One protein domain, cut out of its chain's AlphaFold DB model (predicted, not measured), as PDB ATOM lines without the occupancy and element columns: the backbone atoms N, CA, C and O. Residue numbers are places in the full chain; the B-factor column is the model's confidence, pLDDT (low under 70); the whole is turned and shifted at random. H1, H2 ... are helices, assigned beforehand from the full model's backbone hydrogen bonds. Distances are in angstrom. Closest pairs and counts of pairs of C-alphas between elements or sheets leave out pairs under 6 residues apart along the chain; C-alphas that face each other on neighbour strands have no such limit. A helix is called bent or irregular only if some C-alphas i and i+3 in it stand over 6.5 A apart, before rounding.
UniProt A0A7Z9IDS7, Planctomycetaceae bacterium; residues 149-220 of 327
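AT A GLANCE: This is residues 149 to 220 of the 327 residues of a protein of Planctomycetaceae bacterium (UniProt A0A7Z9IDS7). With little regular structure, this domain is mostly loops drawn out between H1 near one end and the turn at Thr 186 at the other, with short H3 packed on the first part of H1 and H2 far from both. The printed part has 72 residues, 23 of them in H1, H2 and H3 in that order, all helix with no named strand. It is compact, with a radius of gyration of the C-alphas of 12.7 A, and only just elongated, spanning 39 by 26 by 15 A.

IN THESE COORDINATES: H1, residues 152 to 163, begins at C-alpha (2.064, 14.604, 27.528) and is 16.8 A long. H2, residues 176 to 182, is irregular: C-alphas 177 and 180 are 9.2 A apart. H3, residues 215 to 218, ends at C-alpha (8.536, 12.292, 30.860).

HOW THE PARTS SIT: H1 touches H3 with residues 152 to 156 alone; the closest C-alphas, of Ala 152 and Leu 217, are 5.0 A apart. H2 is apart from H1 and H3. Every O i to N i+4 pair is within hydrogen-bond range in H1; H2 has 0 of 3, and 1 of 4 O i to N i+3 pairs; H3 is too short for an O i to N i+4 pair.

THE WHOLE: The C-alphas of Ile 162 and Thr 186, the two farthest apart, are 39.8 A apart. The printed part has no cut. Both links are long, 12 and 32 residues. Residues 180 and 182 to 185 have pLDDT under 70.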
ATOM      1  N   PRO A 149       2.296  16.615  17.423       91.44
ATOM      2  CA  PRO A 149       2.130  15.724  18.560       91.44
ATOM      3  C   PRO A 149       1.324  16.394  19.679       91.44
ATOM      4  O   PRO A 149       1.541  17.564  20.012       91.44
ATOM      5  N   ALA A 150       0.398  15.647  20.270       92.25
ATOM      6  CA  ALA A 150      -0.289  16.044  21.485       92.25
ATOM      7  C   ALA A 150       0.712  16.117  22.647       92.25
ATOM      8  O   ALA A 150       1.657  15.331  22.730       92.25
ATOM      9  N   THR A 151       0.509  17.060  23.569       93.06
ATOM     10  CA  THR A 151       1.377  17.147  24.748       93.06
ATOM     11  C   THR A 151       1.145  15.958  25.677       93.06
ATOM     12  O   THR A 151       0.042  15.412  25.726       93.06
ATOM     13  N   ALA A 152       2.154  15.613  26.476       93.94
ATOM     14  CA  ALA A 152       2.064  14.604  27.528       93.94
ATOM     15  C   ALA A 152       0.770  14.671  28.361       93.94
ATOM     16  O   ALA A 152       0.087  13.667  28.561       93.94
ATOM     17  N   GLU A 153       0.418  15.873  28.825       94.62
ATOM     18  CA  GLU A 153      -0.777  16.113  29.634       94.62
ATOM     19  C   GLU A 153      -2.055  15.840  28.839       94.62
ATOM     20  O   GLU A 153      -2.986  15.241  29.366       94.62
ATOM     21  N   THR A 154      -2.079  16.244  27.563       94.75
ATOM     22  CA  THR A 154      -3.219  16.026  26.664       94.75
ATOM     23  C   THR A 154      -3.428  14.538  26.420       94.75
ATOM     24  O   THR A 154      -4.554  14.069  26.534       94.75
ATOM     25  N   ILE A 155      -2.358  13.783  26.148       95.25
ATOM     26  CA  ILE A 155      -2.427  12.331  25.930       95.25
ATOM     27  C   ILE A 155      -2.977  11.646  27.182       95.25
ATOM     28  O   ILE A 155      -3.981  10.941  27.108       95.25
ATOM     29  N   ARG A 156      -2.367  11.891  28.349       95.44
ATOM     30  CA  ARG A 156      -2.789  11.252  29.601       95.44
ATOM     31  C   ARG A 156      -4.229  11.610  29.975       95.44
ATOM     32  O   ARG A 156      -5.009  10.712  30.295       95.44
ATOM     33  N   ASP A 157      -4.582  12.894  29.946       96.25
ATOM     34  CA  ASP A 157      -5.925  13.343  30.329       96.25
ATOM     35  C   ASP A 157      -6.980  12.859  29.321       96.25
ATOM     36  O   ASP A 157      -8.089  12.534  29.736       96.25
ATOM     37  N   SER A 158      -6.638  12.725  28.032       96.44
ATOM     38  CA  SER A 158      -7.540  12.153  27.022       96.44
ATOM     39  C   SER A 158      -7.796  10.672  27.270       96.44
ATOM     40  O   SER A 158      -8.947  10.259  27.231       96.44
ATOM     41  N   ILE A 159      -6.769   9.876  27.590       96.75
ATOM     42  CA  ILE A 159      -6.946   8.451  27.928       96.75
ATOM     43  C   ILE A 159      -7.891   8.302  29.131       96.75
ATOM     44  O   ILE A 159      -8.838   7.520  29.069       96.75
ATOM     45  N   LEU A 160      -7.678   9.083  30.196       96.81
ATOM     46  CA  LEU A 160      -8.547   9.080  31.380       96.81
ATOM     47  C   LEU A 160      -9.979   9.516  31.046       96.81
ATOM     48  O   LEU A 160     -10.936   8.873  31.474       96.81
ATOM     49  N   ALA A 161     -10.137  10.598  30.279       97.06
ATOM     50  CA  ALA A 161     -11.447  11.124  29.904       97.06
ATOM     51  C   ALA A 161     -12.217  10.132  29.030       97.06
ATOM     52  O   ALA A 161     -13.392   9.868  29.277       97.06
ATOM     53  N   ILE A 162     -11.540   9.538  28.045       96.81
ATOM     54  CA  ILE A 162     -12.096   8.507  27.176       96.81
ATOM     55  C   ILE A 162     -12.471   7.287  28.004       96.81
ATOM     56  O   ILE A 162     -13.545   6.754  27.772       96.81
ATOM     57  N   ALA A 163     -11.671   6.860  28.981       96.25
ATOM     58  CA  ALA A 163     -12.033   5.741  29.853       96.25
ATOM     59  C   ALA A 163     -13.220   6.049  30.784       96.25
ATOM     60  O   ALA A 163     -13.912   5.125  31.208       96.25
ATOM     61  N   GLY A 164     -13.515   7.329  31.034       95.88
ATOM     62  CA  GLY A 164     -14.510   7.766  32.018       95.88
ATOM     63  C   GLY A 164     -13.954   7.850  33.442       95.88
ATOM     64  O   GLY A 164     -14.718   7.947  34.394       95.88
ATOM     65  N   GLU A 165     -12.630   7.833  33.579       96.44
ATOM     66  CA  GLU A 165     -11.905   7.778  34.852       96.44
ATOM     67  C   GLU A 165     -11.295   9.134  35.240       96.44
ATOM     68  O   GLU A 165     -10.647   9.249  36.273       96.44
ATOM     69  N   LEU A 166     -11.443  10.178  34.415       96.19
ATOM     70  CA  LEU A 166     -10.860  11.490  34.704       96.19
ATOM     71  C   LEU A 166     -11.594  12.193  35.855       96.19
ATOM     72  O   LEU A 166     -12.720  12.659  35.691       96.19
ATOM     73  N   ASP A 167     -10.903  12.372  36.981       94.44
ATOM     74  CA  ASP A 167     -11.357  13.228  38.079       94.44
ATOM     75  C   ASP A 167     -11.095  14.708  37.735       94.44
ATOM     76  O   ASP A 167      -9.946  15.143  37.554       94.44
ATOM     77  N   LEU A 168     -12.181  15.480  37.623       94.06
ATOM     78  CA  LEU A 168     -12.172  16.910  37.303       94.06
ATOM     79  C   LEU A 168     -12.082  17.808  38.542       94.06
ATOM     80  O   LEU A 168     -11.908  19.021  38.382       94.06
ATOM     81  N   GLU A 169     -12.179  17.244  39.749       92.38
ATOM     82  CA  GLU A 169     -12.138  18.016  40.985       92.38
ATOM     83  C   GLU A 169     -10.783  18.726  41.152       92.38
ATOM     84  O   GLU A 169      -9.718  18.105  41.021       92.38
ATOM     85  N   PRO A 170     -10.778  20.036  41.459       88.12
ATOM     86  CA  PRO A 170      -9.552  20.748  41.774       88.12
ATOM     87  C   PRO A 170      -8.889  20.169  43.020       88.12
ATOM     88  O   PRO A 170      -9.508  20.057  44.079       88.12
ATOM     89  N   ARG A 171      -7.595  19.854  42.927       82.62
ATOM     90  CA  ARG A 171      -6.828  19.324  44.057       82.62
ATOM     91  C   ARG A 171      -5.505  20.042  44.218       82.62
ATOM     92  O   ARG A 171      -4.897  20.536  43.270       82.62
ATOM     93  N   ASN A 172      -5.041  20.052  45.455       80.81
ATOM     94  CA  ASN A 172      -3.654  20.354  45.734       80.81
ATOM     95  C   ASN A 172      -2.773  19.179  45.310       80.81
ATOM     96  O   ASN A 172      -3.181  18.019  45.388       80.81
ATOM     97  N   SER A 173      -1.546  19.477  44.891       74.25
ATOM     98  CA  SER A 173      -0.587  18.428  44.559       74.25
ATOM     99  C   SER A 173      -0.297  17.554  45.785       74.25
ATOM    100  O   SER A 173      -0.065  18.076  46.877       74.25
ATOM    101  N   VAL A 174      -0.232  16.231  45.604       72.75
ATOM    102  CA  VAL A 174       0.041  15.256  46.684       72.75
ATOM    103  C   VAL A 174       1.396  15.467  47.373       72.75
ATOM    104  O   VAL A 174       1.623  14.966  48.470       72.75
ATOM    105  N   VAL A 175       2.299  16.233  46.751       73.00
ATOM    106  CA  VAL A 175       3.616  16.591  47.308       73.00
ATOM    107  C   VAL A 175       3.671  17.993  47.907       73.00
ATOM    108  O   VAL A 175       4.701  18.370  48.460       73.00
ATOM    109  N   GLN A 176       2.581  18.766  47.850       77.56
ATOM    110  CA  GLN A 176       2.506  20.074  48.499       77.56
ATOM    111  C   GLN A 176       2.926  20.034  49.983       77.56
ATOM    112  O   GLN A 176       3.736  20.883  50.361       77.56
ATOM    113  N   PRO A 177       2.475  19.073  50.823       76.56
ATOM    114  CA  PRO A 177       2.902  19.030  52.224       76.56
ATOM    115  C   PRO A 177       4.371  18.616  52.403       76.56
ATOM    116  O   PRO A 177       4.945  18.878  53.456       76.56
ATOM    117  N   LEU A 178       4.996  17.991  51.397       73.25
ATOM    118  CA  LEU A 178       6.385  17.531  51.483       73.25
ATOM    119  C   LEU A 178       7.385  18.682  51.318       73.25
ATOM    120  O   LEU A 178       8.478  18.629  51.879       73.25
ATOM    121  N   GLY A 179       7.038  19.725  50.557       74.06
ATOM    122  CA  GLY A 179       7.928  20.860  50.301       74.06
ATOM    123  C   GLY A 179       9.308  20.416  49.798       74.06
ATOM    124  O   GLY A 179       9.419  19.709  48.798       74.06
ATOM    125  N   MET A 180      10.372  20.801  50.511       69.38
ATOM    126  CA  MET A 180      11.754  20.416  50.171       69.38
ATOM    127  C   MET A 180      12.080  18.939  50.450       69.38
ATOM    128  O   MET A 180      13.134  18.472  50.034       69.38
ATOM    129  N   PHE A 181      11.208  18.201  51.139       70.06
ATOM    130  CA  PHE A 181      11.433  16.805  51.532       70.06
ATOM    131  C   PHE A 181      10.866  15.787  50.535       70.06
ATOM    132  O   PHE A 181      10.890  14.589  50.804       70.06
ATOM    133  N   ALA A 182      10.370  16.232  49.375       69.81
ATOM    134  CA  ALA A 182       9.911  15.322  48.323       69.81
ATOM    135  C   ALA A 182      11.049  14.431  47.780       69.81
ATOM    136  O   ALA A 182      10.813  13.287  47.382       69.81
ATOM    137  N   ILE A 183      12.281  14.948  47.802       69.88
ATOM    138  CA  ILE A 183      13.513  14.202  47.544       69.88
ATOM    139  C   ILE A 183      14.507  14.586  48.638       69.88
ATOM    140  O   ILE A 183      14.790  15.765  48.839       69.88
ATOM    141  N   THR A 184      15.019  13.599  49.368       69.81
ATOM    142  CA  THR A 184      16.011  13.841  50.421       69.81
ATOM    143  C   THR A 184      17.361  14.245  49.823       69.81
ATOM    144  O   THR A 184      17.654  13.986  48.657       69.81
ATOM    145  N   THR A 185      18.251  14.813  50.640       64.44
ATOM    146  CA  THR A 185      19.639  15.115  50.233       64.44
ATOM    147  C   THR A 185      20.431  13.873  49.808       64.44
ATOM    148  O   THR A 185      21.408  13.993  49.078       64.44
ATOM    149  N   THR A 186      19.995  12.681  50.224       71.06
ATOM    150  CA  THR A 186      20.543  11.384  49.799       71.06
ATOM    151  C   THR A 186      19.981  10.889  48.459       71.06
ATOM    152  O   THR A 186      20.381   9.827  47.995       71.06
ATOM    153  N   GLY A 187      19.060  11.632  47.832       70.69
ATOM    154  CA  GLY A 187      18.424  11.280  46.558       70.69
ATOM    155  C   GLY A 187      17.243  10.311  46.677       70.69
ATOM    156  O   GLY A 187      16.688   9.898  45.658       70.69
ATOM    157  N   VAL A 188      16.832   9.950  47.897       75.00
ATOM    158  CA  VAL A 188      15.688   9.058  48.120       75.00
ATOM    159  C   VAL A 188      14.401   9.826  47.840       75.00
ATOM    160  O   VAL A 188      14.144  10.883  48.418       75.00
ATOM    161  N   ARG A 189      13.594   9.287  46.923       80.69
ATOM    162  CA  ARG A 189      12.296   9.848  46.540       80.69
ATOM    163  C   ARG A 189      11.228   9.415  47.535       80.69
ATOM    164  O   ARG A 189      11.193   8.256  47.939       80.69
ATOM    165  N   HIS A 190      10.332  10.330  47.886       78.88
ATOM    166  CA  HIS A 190       9.148   9.977  48.661       78.88
ATOM    167  C   HIS A 190       8.249   9.004  47.874       78.88
ATOM    168  O   HIS A 190       8.084   9.161  46.664       78.88
ATOM    169  N   GLN A 191       7.643   8.023  48.552       77.62
ATOM    170  CA  GLN A 191       6.846   6.961  47.919       77.62
ATOM    171  C   GLN A 191       5.714   7.503  47.031       77.62
ATOM    172  O   GLN A 191       5.502   6.997  45.932       77.62
ATOM    173  N   SER A 192       5.058   8.592  47.448       75.00
ATOM    174  CA  SER A 192       3.966   9.224  46.688       75.00
ATOM    175  C   SER A 192       4.356   9.699  45.279       75.00
ATOM    176  O   SER A 192       3.479   9.932  44.451       75.00
ATOM    177  N   LEU A 193       5.653   9.831  44.971       74.88
ATOM    178  CA  LEU A 193       6.139  10.137  43.620       74.88
ATOM    179  C   LEU A 193       6.087   8.921  42.677       74.88
ATOM    180  O   LEU A 193       6.010   9.098  41.462       74.88
ATOM    181  N   GLY A 194       6.120   7.700  43.218       74.50
ATOM    182  CA  GLY A 194       6.020   6.453  42.453       74.50
ATOM    183  C   GLY A 194       4.585   6.044  42.116       74.50
ATOM    184  O   GLY A 194       4.370   5.263  41.198       74.50
ATOM    185  N   GLU A 195       3.596   6.605  42.810       77.56
ATOM    186  CA  GLU A 195       2.176   6.238  42.677       77.56
ATOM    187  C   GLU A 195       1.419   7.161  41.702       77.56
ATOM    188  O   GLU A 195       0.195   7.147  41.615       77.56
ATOM    189  N   THR A 196       2.143   7.972  40.924       78.88
ATOM    190  CA  THR A 196       1.552   8.983  40.031       78.88
ATOM    191  C   THR A 196       0.722   8.393  38.888       78.88
ATOM    192  O   THR A 196      -0.223   9.040  38.435       78.88
ATOM    193  N   GLU A 197       1.007   7.158  38.465       79.38
ATOM    194  CA  GLU A 197       0.216   6.423  37.463       79.38
ATOM    195  C   GLU A 197      -1.139   5.924  38.010       79.38
ATOM    196  O   GLU A 197      -2.062   5.671  37.238       79.38
ATOM    197  N   GLN A 198      -1.300   5.833  39.335       85.50
ATOM    198  CA  GLN A 198      -2.567   5.458  39.986       85.50
ATOM    199  C   GLN A 198      -3.499   6.661  40.174       85.50
ATOM    200  O   GLN A 198      -4.694   6.510  40.419       85.50
ATOM    201  N   LEU A 199      -2.973   7.881  40.035       88.50
ATOM    202  CA  LEU A 199      -3.769   9.091  40.163       88.50
ATOM    203  C   LEU A 199      -4.686   9.244  38.946       88.50
ATOM    204  O   LEU A 199      -4.266   9.058  37.803       88.50
ATOM    205  N   ARG A 200      -5.938   9.623  39.202       91.88
ATOM    206  CA  ARG A 200      -6.990   9.814  38.188       91.88
ATOM    207  C   ARG A 200      -7.355  11.279  37.938       91.88
ATOM    208  O   ARG A 200      -8.098  11.598  37.023       91.88
ATOM    209  N   GLN A 201      -6.761  12.185  38.707       91.00
ATOM    210  CA  GLN A 201      -6.890  13.629  38.524       91.00
ATOM    211  C   GLN A 201      -6.220  14.124  37.236       91.00
ATOM    212  O   GLN A 201      -5.288  13.493  36.710       91.00
ATOM    213  N   ARG A 202      -6.651  15.304  36.779       92.62
ATOM    214  CA  ARG A 202      -6.023  16.046  35.673       92.62
ATOM    215  C   ARG A 202      -4.512  16.182  35.860       92.62
ATOM    216  O   ARG A 202      -4.032  16.437  36.967       92.62
ATOM    217  N   SER A 203      -3.769  16.100  34.758       92.56
ATOM    218  CA  SER A 203      -2.300  16.116  34.762       92.56
ATOM    219  C   SER A 203      -1.706  17.375  35.406       92.56
ATOM    220  O   SER A 203      -0.634  17.310  35.999       92.56
ATOM    221  N   ILE A 204      -2.427  18.502  35.377       90.31
ATOM    222  CA  ILE A 204      -2.026  19.760  36.038       90.31
ATOM    223  C   ILE A 204      -1.903  19.643  37.569       90.31
ATOM    224  O   ILE A 204      -1.191  20.430  38.188       90.31
ATOM    225  N   TYR A 205      -2.580  18.669  38.183       88.31
ATOM    226  CA  TYR A 205      -2.531  18.426  39.628       88.31
ATOM    227  C   TYR A 205      -1.503  17.357  40.016       88.31
ATOM    228  O   TYR A 205      -1.296  17.094  41.204       88.31
ATOM    229  N   LEU A 206      -0.844  16.724  39.038       87.62
ATOM    230  CA  LEU A 206       0.215  15.762  39.315       87.62
ATOM    231  C   LEU A 206       1.420  16.442  39.979       87.62
ATOM    232  O   LEU A 206       1.707  17.615  39.730       87.62
ATOM    233  N   PRO A 207       2.142  15.718  40.844       84.81
ATOM    234  CA  PRO A 207       3.350  16.245  41.447       84.81
ATOM    235  C   PRO A 207       4.469  16.337  40.410       84.81
ATOM    236  O   PRO A 207       4.935  15.326  39.889       84.81
ATOM    237  N   ILE A 208       4.922  17.561  40.139       85.31
ATOM    238  CA  ILE A 208       6.110  17.819  39.323       85.31
ATOM    239  C   ILE A 208       7.235  18.240  40.261       85.31
ATOM    240  O   ILE A 208       7.282  19.376  40.732       85.31
ATOM    241  N   VAL A 209       8.132  17.300  40.553       82.31
ATOM    242  CA  VAL A 209       9.312  17.534  41.389       82.31
ATOM    243  C   VAL A 209      10.559  17.430  40.521       82.31
ATOM    244  O   VAL A 209      10.671  16.547  39.668       82.31
ATOM    245  N   ARG A 210      11.507  18.345  40.734       81.56
ATOM    246  CA  ARG A 210      12.809  18.341  40.057       81.56
ATOM    247  C   ARG A 210      13.488  16.985  40.227       81.56
ATOM    248  O   ARG A 210      13.594  16.494  41.344       81.56
ATOM    249  N   GLY A 211      13.891  16.358  39.125       79.19
ATOM    250  CA  GLY A 211      14.476  15.013  39.136       79.19
ATOM    251  C   GLY A 211      13.496  13.855  39.387       79.19
ATOM    252  O   GLY A 211      13.951  12.716  39.490       79.19
ATOM    253  N   ALA A 212      12.183  14.094  39.473       82.75
ATOM    254  CA  ALA A 212      11.151  13.065  39.649       82.75
ATOM    255  C   ALA A 212       9.849  13.435  38.908       82.75
ATOM    256  O   ALA A 212       8.809  13.687  39.514       82.75
ATOM    257  N   ILE A 213       9.929  13.478  37.577       87.12
ATOM    258  CA  ILE A 213       8.772  13.680  36.694       87.12
ATOM    259  C   ILE A 213       8.026  12.341  36.550       87.12
ATOM    260  O   ILE A 213       8.695  11.314  36.384       87.12
ATOM    261  N   PRO A 214       6.677  12.320  36.571       88.31
ATOM    262  CA  PRO A 214       5.906  11.120  36.254       88.31
ATOM    263  C   PRO A 214       6.340  10.499  34.917       88.31
ATOM    264  O   PRO A 214       6.466  11.207  33.917       88.31
ATOM    265  N   SER A 215       6.536   9.181  34.884       84.88
ATOM    266  CA  SER A 215       6.946   8.389  33.705       84.88
ATOM    267  C   SER A 215       6.088   8.679  32.474       84.88
ATOM    268  O   SER A 215       6.618   8.978  31.404       84.88
ATOM    269  N   ALA A 216       4.764   8.664  32.656       87.25
ATOM    270  CA  ALA A 216       3.787   8.956  31.613       87.25
ATOM    271  C   ALA A 216       3.913  10.376  31.043       87.25
ATOM    272  O   ALA A 216       3.487  10.608  29.922       87.25
ATOM    273  N   LEU A 217       4.491  11.328  31.782       92.31
ATOM    274  CA  LEU A 217       4.745  12.671  31.262       92.31
ATOM    275  C   LEU A 217       6.134  12.776  30.628       92.31
ATOM    276  O   LEU A 217       6.280  13.312  29.532       92.31
ATOM    277  N   ALA A 218       7.147  12.223  31.295       90.38
ATOM    278  CA  ALA A 218       8.536  12.292  30.860       90.38
ATOM    279  C   ALA A 218       8.756  11.696  29.460       90.38
ATOM    280  O   ALA A 218       9.551  12.232  28.694       90.38
ATOM    281  N   ILE A 219       8.046  10.617  29.110       91.88
ATOM    282  CA  ILE A 219       8.206   9.950  27.810       91.88
ATOM    283  C   ILE A 219       7.642  10.758  26.626       91.88
ATOM    284  O   ILE A 219       8.107  10.604  25.497       91.88
ATOM    285  N   PHE A 220       6.669  11.638  26.878       92.69
ATOM    286  CA  PHE A 220       6.011  12.483  25.873       92.69
ATOM    287  C   PHE A 220       6.486  13.943  25.965       92.69
ATOM    288  O   PHE A 220       5.685  14.879  25.937       92.69
TER     289      PHE A 220